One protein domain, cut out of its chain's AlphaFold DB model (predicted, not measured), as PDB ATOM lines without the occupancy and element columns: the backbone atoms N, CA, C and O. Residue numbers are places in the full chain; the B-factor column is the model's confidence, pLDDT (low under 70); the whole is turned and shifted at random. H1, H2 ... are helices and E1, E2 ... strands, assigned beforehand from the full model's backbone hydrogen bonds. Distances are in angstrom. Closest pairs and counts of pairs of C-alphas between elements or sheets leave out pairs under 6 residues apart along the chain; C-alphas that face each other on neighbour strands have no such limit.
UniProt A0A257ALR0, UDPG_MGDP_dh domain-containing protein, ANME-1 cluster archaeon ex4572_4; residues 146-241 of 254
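Overview. This is residues 146 to 241 of the 254 residues of the protein "UDPG_MGDP_dh domain-containing protein" of ANME-1 cluster archaeon ex4572_4 (UniProt A0A257ALR0). Picture a small four-strand sheet, twisted and hardly curled, with two helices, H1 and H2, packed over one face; H2 covers the E2 and E1 half and H1 the E3 and E4 half. The short helices H3 and H4 only graze the sheet, and a long link, residues 169 to 182, runs from E1 to H2. The printed part has 96 residues, with four named helices and four named strands in the order H1 E1 H2 E2 H3 H4 E3 E4. The sheet, E2 E1 E3 E4, is mixed, and the class is mixed, helices and strands, with under half of the residues in named elements. The whole is compact and rounded, with a radius of gyration of the C-alphas of 12.3 A and spans of 35 by 25 by 23 A.

Along the chain. Start in the sheet at C-alpha 165, (-74.243, -47.792, -37.861), where E1, residues 165 to 168, begins its 9.5 A. Beside it look for E2, residues 198 to 201, 10.4 A, and E3, residues 229 to 232, 9.9 A. E4, residues 237 to 240, is also 9.9 A and ends at C-alpha 240, (-76.953, -44.369, -29.593). Find H1, residues 146 to 153, from C-alpha 146 at (-72.738, -37.645, -42.291), 10.5 A long. H2, residues 183 to 193, is the longest helix at 14.9 A; H3, residues 207 to 214, spans 10.0 A and H4, residues 221 to 224, 5.4 A.

Arrangement. E2 and E1 are parallel at 27 degrees, with N 199 and O 165 within hydrogen-bond range at 2.8 A. E1 and E3 are parallel at 16 degrees, with N 166 and O 229 at 2.8 A. E3 and E4 form a hairpin, antiparallel at 163 degrees, with N 230 and O 239 at 2.8 A. E1, H2 and E2 make a strand-helix-strand unit, two parallel neighbour strands with a helix between, and its crossover is right-handed. H1 and H2 lie on the same face of the sheet, making two layers, helices on one face of a sheet. H2 lies over E2 and E1 at a height over the sheet of 9.2 A; its closest C-alphas to E2 are those of Ser 192 and Val 198, 5.6 A. H1, at 9.1 A, lies over E3 and only just over E4, with 3 of its C-alphas on E4; the closest C-alphas of H1 and E3 are those of Cys 153 and Leu 229, 6.8 A. H1 and H2 only just touch, with 3 pairs of C-alphas within 8 A, at a steep tilt of 62 degrees. H3 grazes the sheet with residues 207 to 211, H4 with 221 to 224, and the two are apart. Every O i to N i+4 pair is within hydrogen-bond range in H1, H2 and H3; H4 is too short for one.

Size, cuts and confidence. The farthest C-alphas, those of Asn 157 and Tyr 180, are 35.9 A apart. The printed part has no cut; the links H1 to E1 and E1 to H2 are long. Mean pLDDT of the printed part is 96.2, and no printed residue is under 70.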
ATOM      1  N   ALA A 146     -73.874 -36.736 -42.405       98.19
ATOM      2  CA  ALA A 146     -72.738 -37.645 -42.291       98.19
ATOM      3  C   ALA A 146     -71.791 -37.223 -41.154       98.19
ATOM      4  O   ALA A 146     -71.419 -38.054 -40.324       98.19
ATOM      5  N   GLU A 147     -71.464 -35.933 -41.060       97.19
ATOM      6  CA  GLU A 147     -70.650 -35.370 -39.978       97.19
ATOM      7  C   GLU A 147     -71.305 -35.587 -38.607       97.19
ATOM      8  O   GLU A 147     -70.653 -36.060 -37.675       97.19
ATOM      9  N   ARG A 148     -72.611 -35.319 -38.482       97.06
ATOM     10  CA  ARG A 148     -73.361 -35.527 -37.229       97.06
ATOM     11  C   ARG A 148     -73.374 -36.993 -36.797       97.06
ATOM     12  O   ARG A 148     -73.207 -37.277 -35.611       97.06
ATOM     13  N   ILE A 149     -73.529 -37.920 -37.741       98.12
ATOM     14  CA  ILE A 149     -73.470 -39.363 -37.478       98.12
ATOM     15  C   ILE A 149     -72.074 -39.761 -36.997       98.12
ATOM     16  O   ILE A 149     -71.958 -40.456 -35.988       98.12
ATOM     17  N   ILE A 150     -71.014 -39.284 -37.656       97.06
ATOM     18  CA  ILE A 150     -69.627 -39.547 -37.246       97.06
ATOM     19  C   ILE A 150     -69.370 -39.002 -35.836       97.06
ATOM     20  O   ILE A 150     -68.841 -39.726 -34.994       97.06
ATOM     21  N   LEU A 151     -69.801 -37.774 -35.534       95.88
ATOM     22  CA  LEU A 151     -69.701 -37.196 -34.190       95.88
ATOM     23  C   LEU A 151     -70.457 -38.025 -33.143       95.88
ATOM     24  O   LEU A 151     -69.966 -38.191 -32.025       95.88
ATOM     25  N   GLY A 152     -71.623 -38.573 -33.494       95.94
ATOM     26  CA  GLY A 152     -72.352 -39.522 -32.651       95.94
ATOM     27  C   GLY A 152     -71.563 -40.812 -32.411       95.94
ATOM     28  O   GLY A 152     -71.459 -41.264 -31.273       95.94
ATOM     29  N   CYS A 153     -70.924 -41.356 -33.450       96.31
ATOM     30  CA  CYS A 153     -70.086 -42.552 -33.344       96.31
ATOM     31  C   CYS A 153     -68.882 -42.337 -32.418       96.31
ATOM     32  O   CYS A 153     -68.531 -43.242 -31.671       96.31
ATOM     33  N   LEU A 154     -68.285 -41.140 -32.402       94.88
ATOM     34  CA  LEU A 154     -67.171 -40.812 -31.499       94.88
ATOM     35  C   LEU A 154     -67.562 -40.826 -30.011       94.88
ATOM     36  O   LEU A 154     -66.688 -40.883 -29.149       94.88
ATOM     37  N   ARG A 155     -68.862 -40.773 -29.696       94.19
ATOM     38  CA  ARG A 155     -69.379 -40.911 -28.323       94.19
ATOM     39  C   ARG A 155     -69.581 -42.374 -27.920       94.19
ATOM     40  O   ARG A 155     -69.754 -42.659 -26.736       94.19
ATOM     41  N   VAL A 156     -69.545 -43.301 -28.877       94.44
ATOM     42  CA  VAL A 156     -69.590 -44.741 -28.619       94.44
ATOM     43  C   VAL A 156     -68.201 -45.196 -28.182       94.44
ATOM     44  O   VAL A 156     -67.201 -44.890 -28.822       94.44
ATOM     45  N   ASN A 157     -68.121 -45.970 -27.097       92.94
ATOM     46  CA  ASN A 157     -66.853 -46.505 -26.588       92.94
ATOM     47  C   ASN A 157     -66.355 -47.706 -27.422       92.94
ATOM     48  O   ASN A 157     -66.264 -48.829 -26.919       92.94
ATOM     49  N   LYS A 158     -66.105 -47.472 -28.714       94.19
ATOM     50  CA  LYS A 158     -65.562 -48.416 -29.696       94.19
ATOM     51  C   LYS A 158     -64.704 -47.658 -30.719       94.19
ATOM     52  O   LYS A 158     -64.971 -46.482 -30.969       94.19
ATOM     53  N   PRO A 159     -63.712 -48.305 -31.351       94.00
ATOM     54  CA  PRO A 159     -63.065 -47.743 -32.532       94.00
ATOM     55  C   PRO A 159     -64.106 -47.388 -33.601       94.00
ATOM     56  O   PRO A 159     -65.017 -48.174 -33.854       94.00
ATOM     57  N   LEU A 160     -63.965 -46.231 -34.256       94.12
ATOM     58  CA  LEU A 160     -64.936 -45.738 -35.246       94.12
ATOM     59  C   LEU A 160     -65.227 -46.758 -36.365       94.12
ATOM     60  O   LEU A 160     -66.367 -46.893 -36.798       94.12
ATOM     61  N   SER A 161     -64.214 -47.516 -36.790       92.06
ATOM     62  CA  SER A 161     -64.335 -48.580 -37.796       92.06
ATOM     63  C   SER A 161     -65.177 -49.779 -37.345       92.06
ATOM     64  O   SER A 161     -65.604 -50.569 -38.181       92.06
ATOM     65  N   GLU A 162     -65.409 -49.940 -36.042       95.00
ATOM     66  CA  GLU A 162     -66.167 -51.052 -35.456       95.00
ATOM     67  C   GLU A 162     -67.589 -50.653 -35.041       95.00
ATOM     68  O   GLU A 162     -68.423 -51.531 -34.818       95.00
ATOM     69  N   VAL A 163     -67.888 -49.350 -34.954       97.62
ATOM     70  CA  VAL A 163     -69.219 -48.841 -34.590       97.62
ATOM     71  C   VAL A 163     -70.233 -49.263 -35.652       97.62
ATOM     72  O   VAL A 163     -70.191 -48.774 -36.779       97.62
ATOM     73  N   LYS A 164     -71.157 -50.164 -35.302       98.00
ATOM     74  CA  LYS A 164     -72.229 -50.623 -36.199       98.00
ATOM     75  C   LYS A 164     -73.265 -49.506 -36.356       98.00
ATOM     76  O   LYS A 164     -74.002 -49.222 -35.413       98.00
ATOM     77  N   ILE A 165     -73.318 -48.886 -37.533       98.56
ATOM     78  CA  ILE A 165     -74.243 -47.792 -37.861       98.56
ATOM     79  C   ILE A 165     -75.412 -48.357 -38.662       98.56
ATOM     80  O   ILE A 165     -75.191 -49.006 -39.682       98.56
ATOM     81  N   CYS A 166     -76.646 -48.069 -38.258       98.56
ATOM     82  CA  CYS A 166     -77.836 -48.327 -39.062       98.56
ATOM     83  C   CYS A 166     -78.386 -47.013 -39.627       98.56
ATOM     84  O   CYS A 166     -78.764 -46.120 -38.872       98.56
ATOM     85  N   VAL A 167     -78.461 -46.899 -40.954       98.56
ATOM     86  CA  VAL A 167     -79.223 -45.845 -41.637       98.56
ATOM     87  C   VAL A 167     -80.623 -46.385 -41.922       98.56
ATOM     88  O   VAL A 167     -80.807 -47.235 -42.799       98.56
ATOM     89  N   LYS A 168     -81.608 -45.911 -41.159       98.38
ATOM     90  CA  LYS A 168     -83.002 -46.354 -41.227       98.38
ATOM     91  C   LYS A 168     -83.802 -45.466 -42.184       98.38
ATOM     92  O   LYS A 168     -83.930 -44.262 -41.964       98.38
ATOM     93  N   GLY A 169     -84.361 -46.090 -43.220       97.88
ATOM     94  CA  GLY A 169     -85.145 -45.479 -44.291       97.88
ATOM     95  C   GLY A 169     -84.268 -44.973 -45.436       97.88
ATOM     96  O   GLY A 169     -83.717 -43.881 -45.354       97.88
ATOM     97  N   ILE A 170     -84.168 -45.722 -46.537       97.94
ATOM     98  CA  ILE A 170     -83.332 -45.369 -47.704       97.94
ATOM     99  C   ILE A 170     -84.130 -44.780 -48.867       97.94
ATOM    100  O   ILE A 170     -83.546 -44.280 -49.831       97.94
ATOM    101  N   THR A 171     -85.455 -44.812 -48.798       97.38
ATOM    102  CA  THR A 171     -86.343 -44.192 -49.788       97.38
ATOM    103  C   THR A 171     -86.264 -42.667 -49.773       97.38
ATOM    104  O   THR A 171     -85.916 -42.050 -48.770       97.38
ATOM    105  N   PHE A 172     -86.587 -42.017 -50.900       94.19
ATOM    106  CA  PHE A 172     -86.580 -40.543 -50.952       94.19
ATOM    107  C   PHE A 172     -87.692 -39.916 -50.088       94.19
ATOM    108  O   PHE A 172     -87.667 -38.716 -49.813       94.19
ATOM    109  N   ARG A 173     -88.704 -40.718 -49.733       91.50
ATOM    110  CA  ARG A 173     -89.852 -40.356 -48.908       91.50
ATOM    111  C   ARG A 173     -90.388 -41.610 -48.222       91.50
ATOM    112  O   ARG A 173     -90.606 -42.617 -48.887       91.50
ATOM    113  N   GLU A 174     -90.721 -41.461 -46.949       92.81
ATOM    114  CA  GLU A 174     -91.344 -42.489 -46.121       92.81
ATOM    115  C   GLU A 174     -92.589 -43.117 -46.774       92.81
ATOM    116  O   GLU A 174     -93.429 -42.423 -47.371       92.81
ATOM    117  N   GLY A 175     -92.693 -44.445 -46.671       92.06
ATOM    118  CA  GLY A 175     -93.833 -45.227 -47.155       92.06
ATOM    119  C   GLY A 175     -93.948 -45.338 -48.680       92.06
ATOM    120  O   GLY A 175     -95.000 -45.727 -49.189       92.06
ATOM    121  N   VAL A 176     -92.914 -44.965 -49.444       91.81
ATOM    122  CA  VAL A 176     -92.902 -45.092 -50.911       91.81
ATOM    123  C   VAL A 176     -91.618 -45.778 -51.359       91.81
ATOM    124  O   VAL A 176     -90.547 -45.187 -51.260       91.81
ATOM    125  N   LYS A 177     -91.731 -46.988 -51.925       95.56
ATOM    126  CA  LYS A 177     -90.602 -47.807 -52.399       95.56
ATOM    127  C   LYS A 177     -89.961 -47.214 -53.661       95.56
ATOM    128  O   LYS A 177     -90.175 -47.691 -54.769       95.56
ATOM    129  N   GLU A 178     -89.230 -46.118 -53.499       94.75
ATOM    130  CA  GLU A 178     -88.609 -45.352 -54.578       94.75
ATOM    131  C   GLU A 178     -87.295 -44.721 -54.098       94.75
ATOM    132  O   GLU A 178     -87.229 -44.093 -53.037       94.75
ATOM    133  N   LEU A 179     -86.252 -44.862 -54.914       95.94
ATOM    134  CA  LEU A 179     -84.882 -44.449 -54.600       95.94
ATOM    135  C   LEU A 179     -84.395 -43.287 -55.472       95.94
ATOM    136  O   LEU A 179     -83.278 -42.804 -55.272       95.94
ATOM    137  N   TYR A 180     -85.198 -42.818 -56.431       94.69
ATOM    138  CA  TYR A 180     -84.788 -41.764 -57.354       94.69
ATOM    139  C   TYR A 180     -84.343 -40.491 -56.623       94.69
ATOM    140  O   TYR A 180     -85.116 -39.863 -55.894       94.69
ATOM    141  N   HIS A 181     -83.072 -40.121 -56.807       95.44
ATOM    142  CA  HIS A 181     -82.399 -39.041 -56.076       95.44
ATOM    143  C   HIS A 181     -82.582 -39.102 -54.547       95.44
ATOM    144  O   HIS A 181     -82.598 -38.062 -53.889       95.44
ATOM    145  N   SER A 182     -82.731 -40.294 -53.959       97.69
ATOM    146  CA  SER A 182     -82.828 -40.430 -52.506       97.69
ATOM    147  C   SER A 182     -81.554 -39.918 -51.831       97.69
ATOM    148  O   SER A 182     -80.456 -40.431 -52.059       97.69
ATOM    149  N   ARG A 183     -81.710 -38.898 -50.982       97.69
ATOM    150  CA  ARG A 183     -80.609 -38.343 -50.187       97.69
ATOM    151  C   ARG A 183     -80.244 -39.251 -49.017       97.69
ATOM    152  O   ARG A 183     -79.071 -39.328 -48.680       97.69
ATOM    153  N   ASN A 184     -81.198 -40.030 -48.506       98.19
ATOM    154  CA  ASN A 184     -80.946 -41.056 -47.493       98.19
ATOM    155  C   ASN A 184     -80.028 -42.159 -48.035       98.19
ATOM    156  O   ASN A 184     -79.056 -42.546 -47.390       98.19
ATOM    157  N   LEU A 185     -80.287 -42.621 -49.266       98.44
ATOM    158  CA  LEU A 185     -79.423 -43.598 -49.928       98.44
ATOM    159  C   LEU A 185     -78.030 -43.016 -50.207       98.44
ATOM    160  O   LEU A 185     -77.025 -43.694 -50.004       98.44
ATOM    161  N   ALA A 186     -77.962 -41.760 -50.661       98.25
ATOM    162  CA  ALA A 186     -76.691 -41.072 -50.880       98.25
ATOM    163  C   ALA A 186     -75.881 -40.929 -49.578       98.25
ATOM    164  O   ALA A 186     -74.668 -41.127 -49.596       98.25
ATOM    165  N   LEU A 187     -76.545 -40.650 -48.453       98.56
ATOM    166  CA  LEU A 187     -75.937 -40.605 -47.125       98.56
ATOM    167  C   LEU A 187     -75.361 -41.963 -46.709       98.56
ATOM    168  O   LEU A 187     -74.191 -42.035 -46.339       98.56
ATOM    169  N   ALA A 188     -76.143 -43.043 -46.823       98.56
ATOM    170  CA  ALA A 188     -75.673 -44.392 -46.502       98.56
ATOM    171  C   ALA A 188     -74.438 -44.786 -47.333       98.56
ATOM    172  O   ALA A 188     -73.464 -45.311 -46.792       98.56
ATOM    173  N   ARG A 189     -74.454 -44.475 -48.637       98.25
ATOM    174  CA  ARG A 189     -73.311 -44.701 -49.535       98.25
ATOM    175  C   ARG A 189     -72.095 -43.875 -49.140       98.25
ATOM    176  O   ARG A 189     -71.028 -44.453 -48.991       98.25
ATOM    177  N   SER A 190     -72.261 -42.575 -48.889       97.75
ATOM    178  CA  SER A 190     -71.163 -41.690 -48.472       97.75
ATOM    179  C   SER A 190     -70.471 -42.199 -47.203       97.75
ATOM    180  O   SER A 190     -69.247 -42.300 -47.152       97.75
ATOM    181  N   LEU A 191     -71.243 -42.605 -46.188       98.06
ATOM    182  CA  LEU A 191     -70.687 -43.176 -44.958       98.06
ATOM    183  C   LEU A 191     -69.949 -44.501 -45.222       98.06
ATOM    184  O   LEU A 191     -68.863 -44.721 -44.683       98.06
ATOM    185  N   SER A 192     -70.510 -45.372 -46.068       97.19
ATOM    186  CA  SER A 192     -69.879 -46.642 -46.445       97.19
ATOM    187  C   SER A 192     -68.580 -46.437 -47.235       97.19
ATOM    188  O   SER A 192     -67.593 -47.120 -46.975       97.19
ATOM    189  N   GLU A 193     -68.549 -45.487 -48.172       96.00
ATOM    190  CA  GLU A 193     -67.373 -45.134 -48.981       96.00
ATOM    191  C   GLU A 193     -66.242 -44.532 -48.130       96.00
ATOM    192  O   GLU A 193     -65.067 -44.741 -48.428       96.00
ATOM    193  N   LYS A 194     -66.580 -43.861 -47.020       95.06
ATOM    194  CA  LYS A 194     -65.620 -43.402 -45.998       95.06
ATOM    195  C   LYS A 194     -65.075 -44.543 -45.112       95.06
ATOM    196  O   LYS A 194     -64.284 -44.280 -44.210       95.06
ATOM    197  N   GLY A 195     -65.472 -45.798 -45.354       95.12
ATOM    198  CA  GLY A 195     -64.962 -46.985 -44.658       95.12
ATOM    199  C   GLY A 195     -65.642 -47.295 -43.321       95.12
ATOM    200  O   GLY A 195     -65.098 -48.058 -42.523       95.12
ATOM    201  N   LEU A 196     -66.811 -46.708 -43.048       97.44
ATOM    202  CA  LEU A 196     -67.546 -46.938 -41.803       97.44
ATOM    203  C   LEU A 196     -68.343 -48.248 -41.831       97.44
ATOM    204  O   LEU A 196     -68.750 -48.749 -42.884       97.44
ATOM    205  N   ASN A 197     -68.635 -48.792 -40.647       97.69
ATOM    206  CA  ASN A 197     -69.403 -50.026 -40.494       97.69
ATOM    207  C   ASN A 197     -70.928 -49.790 -40.627       97.69
ATOM    208  O   ASN A 197     -71.694 -49.968 -39.683       97.69
ATOM    209  N   VAL A 198     -71.347 -49.344 -41.816       98.38
ATOM    210  CA  VAL A 198     -72.724 -48.959 -42.164       98.38
ATOM    211  C   VAL A 198     -73.552 -50.133 -42.672       98.38
ATOM    212  O   VAL A 198     -73.127 -50.886 -43.555       98.38
ATOM    213  N   PHE A 199     -74.767 -50.204 -42.151       98.56
ATOM    214  CA  PHE A 199     -75.872 -51.028 -42.603       98.56
ATOM    215  C   PHE A 199     -77.090 -50.145 -42.869       98.56
ATOM    216  O   PHE A 199     -77.196 -49.038 -42.336       98.56
ATOM    217  N   VAL A 200     -78.031 -50.646 -43.660       98.50
ATOM    218  CA  VAL A 200     -79.310 -49.985 -43.913       98.50
ATOM    219  C   VAL A 200     -80.477 -50.880 -43.522       98.50
ATOM    220  O   VAL A 200     -80.377 -52.104 -43.578       98.50
ATOM    221  N   TYR A 201     -81.589 -50.252 -43.161       98.44
ATOM    222  CA  TYR A 201     -82.880 -50.912 -42.985       98.44
ATOM    223  C   TYR A 201     -83.974 -50.037 -43.595       98.44
ATOM    224  O   TYR A 201     -83.995 -48.828 -43.371       98.44
ATOM    225  N   ASP A 202     -84.883 -50.627 -44.365       97.94
ATOM    226  CA  ASP A 202     -86.087 -49.971 -44.880       97.94
ATOM    227  C   ASP A 202     -87.152 -51.051 -45.077       97.94
ATOM    228  O   ASP A 202     -86.909 -52.035 -45.772       97.94
ATOM    229  N   GLU A 203     -88.317 -50.878 -44.452       96.62
ATOM    230  CA  GLU A 203     -89.400 -51.873 -44.420       96.62
ATOM    231  C   GLU A 203     -89.915 -52.278 -45.810       96.62
ATOM    232  O   GLU A 203     -90.543 -53.324 -45.971       96.62
ATOM    233  N   LEU A 204     -89.666 -51.448 -46.827       96.94
ATOM    234  CA  LEU A 204     -90.132 -51.688 -48.186       96.94
ATOM    235  C   LEU A 204     -89.156 -52.533 -49.004       96.94
ATOM    236  O   LEU A 204     -89.516 -52.972 -50.100       96.94
ATOM    237  N   PHE A 205     -87.936 -52.750 -48.517       97.88
ATOM    238  CA  PHE A 205     -86.888 -53.470 -49.227       97.88
ATOM    239  C   PHE A 205     -86.540 -54.776 -48.527       97.88
ATOM    240  O   PHE A 205     -86.413 -54.845 -47.309       97.88
ATOM    241  N   SER A 206     -86.351 -55.816 -49.330       97.62
ATOM    242  CA  SER A 206     -85.773 -57.071 -48.862       97.62
ATOM    243  C   SER A 206     -84.247 -56.991 -48.801       97.62
ATOM    244  O   SER A 206     -83.622 -56.208 -49.524       97.62
ATOM    245  N   ARG A 207     -83.636 -57.881 -48.010       97.62
ATOM    246  CA  ARG A 207     -82.179 -58.064 -47.961       97.62
ATOM    247  C   ARG A 207     -81.553 -58.209 -49.345       97.62
ATOM    248  O   ARG A 207     -80.605 -57.497 -49.650       97.62
ATOM    249  N   ALA A 208     -82.107 -59.080 -50.193       97.81
ATOM    250  CA  ALA A 208     -81.576 -59.330 -51.533       97.81
ATOM    251  C   ALA A 208     -81.585 -58.061 -52.403       97.81
ATOM    252  O   ALA A 208     -80.600 -57.752 -53.068       97.81
ATOM    253  N   GLU A 209     -82.661 -57.266 -52.353       97.88
ATOM    254  CA  GLU A 209     -82.730 -56.004 -53.102       97.88
ATOM    255  C   GLU A 209     -81.668 -54.994 -52.655       97.88
ATOM    256  O   GLU A 209     -81.169 -54.225 -53.476       97.88
ATOM    257  N   VAL A 210     -81.310 -54.987 -51.371       98.06
ATOM    258  CA  VAL A 210     -80.300 -54.077 -50.823       98.06
ATOM    259  C   VAL A 210     -78.883 -54.587 -51.080       98.06
ATOM    260  O   VAL A 210     -78.050 -53.843 -51.601       98.06
ATOM    261  N   GLU A 211     -78.603 -55.841 -50.739       97.88
ATOM    262  CA  GLU A 211     -77.263 -56.421 -50.825       97.88
ATOM    263  C   GLU A 211     -76.847 -56.654 -52.277       97.88
ATOM    264  O   GLU A 211     -75.800 -56.165 -52.700       97.88
ATOM    265  N   GLU A 212     -77.689 -57.311 -53.074       97.12
ATOM    266  CA  GLU A 212     -77.388 -57.594 -54.481       97.12
ATOM    267  C   GLU A 212     -77.706 -56.392 -55.378       97.12
ATOM    268  O   GLU A 212     -76.950 -56.075 -56.295       97.12
ATOM    269  N   GLY A 213     -78.823 -55.703 -55.114       96.19
ATOM    270  CA  GLY A 213     -79.299 -54.616 -55.972       96.19
ATOM    271  C   GLY A 213     -78.616 -53.268 -55.732       96.19
ATOM    272  O   GLY A 213     -78.426 -52.502 -56.680       96.19
ATOM    273  N   LEU A 214     -78.240 -52.953 -54.486       96.69
ATOM    274  CA  LEU A 214     -77.642 -51.658 -54.127       96.69
ATOM    275  C   LEU A 214     -76.182 -51.751 -53.676       96.69
ATOM    276  O   LEU A 214     -75.541 -50.697 -53.599       96.69
ATOM    277  N   GLY A 215     -75.669 -52.957 -53.399       96.94
ATOM    278  CA  GLY A 215     -74.308 -53.179 -52.903       96.94
ATOM    279  C   GLY A 215     -74.089 -52.668 -51.476       96.94
ATOM    280  O   GLY A 215     -72.967 -52.314 -51.118       96.94
ATOM    281  N   LEU A 216     -75.155 -52.562 -50.680       97.75
ATOM    282  CA  LEU A 216     -75.112 -52.110 -49.287       97.75
ATOM    283  C   LEU A 216     -75.405 -53.277 -48.348       97.75
ATOM    284  O   LEU A 216     -76.053 -54.237 -48.735       97.75
ATOM    285  N   ARG A 217     -74.970 -53.192 -47.090       98.00
ATOM    286  CA  ARG A 217     -75.302 -54.217 -46.090       98.00
ATOM    287  C   ARG A 217     -76.670 -53.954 -45.482       98.00
ATOM    288  O   ARG A 217     -76.979 -52.804 -45.169       98.00
ATOM    289  N   PHE A 218     -77.445 -55.008 -45.266       97.94
ATOM    290  CA  PHE A 218     -78.799 -54.913 -44.733       97.94
ATOM    291  C   PHE A 218     -78.895 -55.435 -43.295       97.94
ATOM    292  O   PHE A 218     -78.179 -56.366 -42.917       97.94
ATOM    293  N   LEU A 219     -79.792 -54.840 -42.509       97.06
ATOM    294  CA  LEU A 219     -80.252 -55.364 -41.221       97.06
ATOM    295  C   LEU A 219     -81.737 -55.686 -41.317       97.06
ATOM    296  O   LEU A 219     -82.486 -54.874 -41.849       97.06
ATOM    297  N   GLU A 220     -82.161 -56.815 -40.756       95.69
ATOM    298  CA  GLU A 220     -83.574 -57.046 -40.458       95.69
ATOM    299  C   GLU A 220     -84.039 -56.127 -39.320       95.69
ATOM    300  O   GLU A 220     -83.229 -55.603 -38.547       95.69
ATOM    301  N   LEU A 221     -85.358 -55.955 -39.187       93.62
ATOM    302  CA  LEU A 221     -85.959 -55.093 -38.165       93.62
ATOM    303  C   LEU A 221     -85.492 -55.466 -36.750       93.62
ATOM    304  O   LEU A 221     -85.198 -54.588 -35.939       93.62
ATOM    305  N   GLU A 222     -85.386 -56.762 -36.466       93.38
ATOM    306  CA  GLU A 222     -84.968 -57.293 -35.170       93.38
ATOM    307  C   GLU A 222     -83.499 -56.959 -34.855       93.38
ATOM    308  O   GLU A 222     -83.131 -56.820 -33.690       93.38
ATOM    309  N   GLU A 223     -82.669 -56.769 -35.886       93.19
ATOM    310  CA  GLU A 223     -81.241 -56.472 -35.760       93.19
ATOM    311  C   GLU A 223     -80.954 -54.964 -35.640       93.19
ATOM    312  O   GLU A 223     -79.842 -54.572 -35.270       93.19
ATOM    313  N   VAL A 224     -81.928 -54.093 -35.947       93.06
ATOM    314  CA  VAL A 224     -81.755 -52.627 -35.893       93.06
ATOM    315  C   VAL A 224     -81.363 -52.175 -34.486       93.06
ATOM    316  O   VAL A 224     -80.448 -51.365 -34.336       93.06
ATOM    317  N   GLY A 225     -81.984 -52.746 -33.449       89.56
ATOM    318  CA  GLY A 225     -81.668 -52.443 -32.046       89.56
ATOM    319  C   GLY A 225     -80.285 -52.926 -31.590       89.56
ATOM    320  O   GLY A 225     -79.802 -52.532 -30.527       89.56
ATOM    321  N   GLU A 226     -79.619 -53.768 -32.382       92.44
ATOM    322  CA  GLU A 226     -78.255 -54.216 -32.106       92.44
ATOM    323  C   GLU A 226     -77.189 -53.251 -32.631       92.44
ATOM    324  O   GLU A 226     -76.013 -53.400 -32.281       92.44
ATOM    325  N   ALA A 227     -77.566 -52.287 -33.477       96.62
ATOM    326  CA  ALA A 227     -76.660 -51.244 -33.930       96.62
ATOM    327  C   ALA A 227     -76.174 -50.400 -32.742       96.62
ATOM    328  O   ALA A 227     -76.891 -50.155 -31.772       96.62
ATOM    329  N   ASP A 228     -74.925 -49.948 -32.814       97.62
ATOM    330  CA  ASP A 228     -74.370 -49.040 -31.813       97.62
ATOM    331  C   ASP A 228     -74.957 -47.631 -31.962       97.62
ATOM    332  O   ASP A 228     -75.090 -46.899 -30.979       97.62
ATOM    333  N   LEU A 229     -75.304 -47.270 -33.201       97.94
ATOM    334  CA  LEU A 229     -75.925 -46.007 -33.558       97.94
ATOM    335  C   LEU A 229     -76.947 -46.221 -34.678       97.94
ATOM    336  O   LEU A 229     -76.631 -46.807 -35.713       97.94
ATOM    337  N   VAL A 230     -78.157 -45.705 -34.490       98.38
ATOM    338  CA  VAL A 230     -79.227 -45.686 -35.491       98.38
ATOM    339  C   VAL A 230     -79.489 -44.241 -35.893       98.38
ATOM    340  O   VAL A 230     -79.676 -43.377 -35.039       98.38
ATOM    341  N   PHE A 231     -79.507 -43.970 -37.195       98.44
ATOM    342  CA  PHE A 231     -79.987 -42.711 -37.746       98.44
ATOM    343  C   PHE A 231     -81.317 -42.934 -38.466       98.44
ATOM    344  O   PHE A 231     -81.353 -43.561 -39.527       98.44
ATOM    345  N   ASP A 232     -82.401 -42.413 -37.892       97.88
ATOM    346  CA  ASP A 232     -83.712 -42.377 -38.540       97.88
ATOM    347  C   ASP A 232     -83.761 -41.199 -39.515       97.88
ATOM    348  O   ASP A 232     -83.809 -40.035 -39.110       97.88
ATOM    349  N   CYS A 233     -83.746 -41.499 -40.815       97.81
ATOM    350  CA  CYS A 233     -83.680 -40.476 -41.850       97.81
ATOM    351  C   CYS A 233     -84.965 -39.648 -41.992       97.81
ATOM    352  O   CYS A 233     -84.905 -38.539 -42.526       97.81
ATOM    353  N   PHE A 234     -86.119 -40.162 -41.559       96.00
ATOM    354  CA  PHE A 234     -87.390 -39.432 -41.623       96.00
ATOM    355  C   PHE A 234     -87.648 -38.649 -40.337       96.00
ATOM    356  O   PHE A 234     -88.192 -37.548 -40.393       96.00
ATOM    357  N   GLY A 235     -87.197 -39.181 -39.197       95.44
ATOM    358  CA  GLY A 235     -87.236 -38.492 -37.907       95.44
ATOM    359  C   GLY A 235     -86.094 -37.495 -37.680       95.44
ATOM    360  O   GLY A 235     -86.207 -36.658 -36.788       95.44
ATOM    361  N   LEU A 236     -85.009 -37.581 -38.459       96.50
ATOM    362  CA  LEU A 236     -83.763 -36.818 -38.284       96.50
ATOM    363  C   LEU A 236     -83.151 -36.985 -36.885       96.50
ATOM    364  O   LEU A 236     -82.622 -36.041 -36.297       96.50
ATOM    365  N   LYS A 237     -83.240 -38.205 -36.346       95.19
ATOM    366  CA  LYS A 237     -82.793 -38.545 -34.992       95.19
ATOM    367  C   LYS A 237     -81.629 -39.516 -35.035       95.19
ATOM    368  O   LYS A 237     -81.644 -40.480 -35.795       95.19
ATOM    369  N   ILE A 238     -80.640 -39.245 -34.191       95.88
ATOM    370  CA  ILE A 238     -79.518 -40.138 -33.922       95.88
ATOM    371  C   ILE A 238     -79.751 -40.750 -32.546       95.88
ATOM    372  O   ILE A 238     -79.800 -40.032 -31.549       95.88
ATOM    373  N   GLU A 239     -79.865 -42.067 -32.500       94.62
ATOM    374  CA  GLU A 239     -80.029 -42.841 -31.277       94.62
ATOM    375  C   GLU A 239     -78.784 -43.702 -31.086       94.62
ATOM    376  O   GLU A 239     -78.420 -44.487 -31.959       94.62
ATOM    377  N   SER A 240     -78.095 -43.534 -29.961       89.06
ATOM    378  CA  SER A 240     -76.953 -44.369 -29.593       89.06
ATOM    379  C   SER A 240     -77.358 -45.362 -28.521       89.06
ATOM    380  O   SER A 240     -78.044 -44.998 -27.565       89.06
ATOM    381  N   ARG A 241     -76.863 -46.593 -28.620       82.50
ATOM    382  CA  ARG A 241     -77.043 -47.583 -27.563       82.50
ATOM    383  C   ARG A 241     -76.212 -47.185 -26.342       82.50
ATOM    384  O   ARG A 241     -74.999 -47.392 -26.311       82.50
TER     385      ARG A 241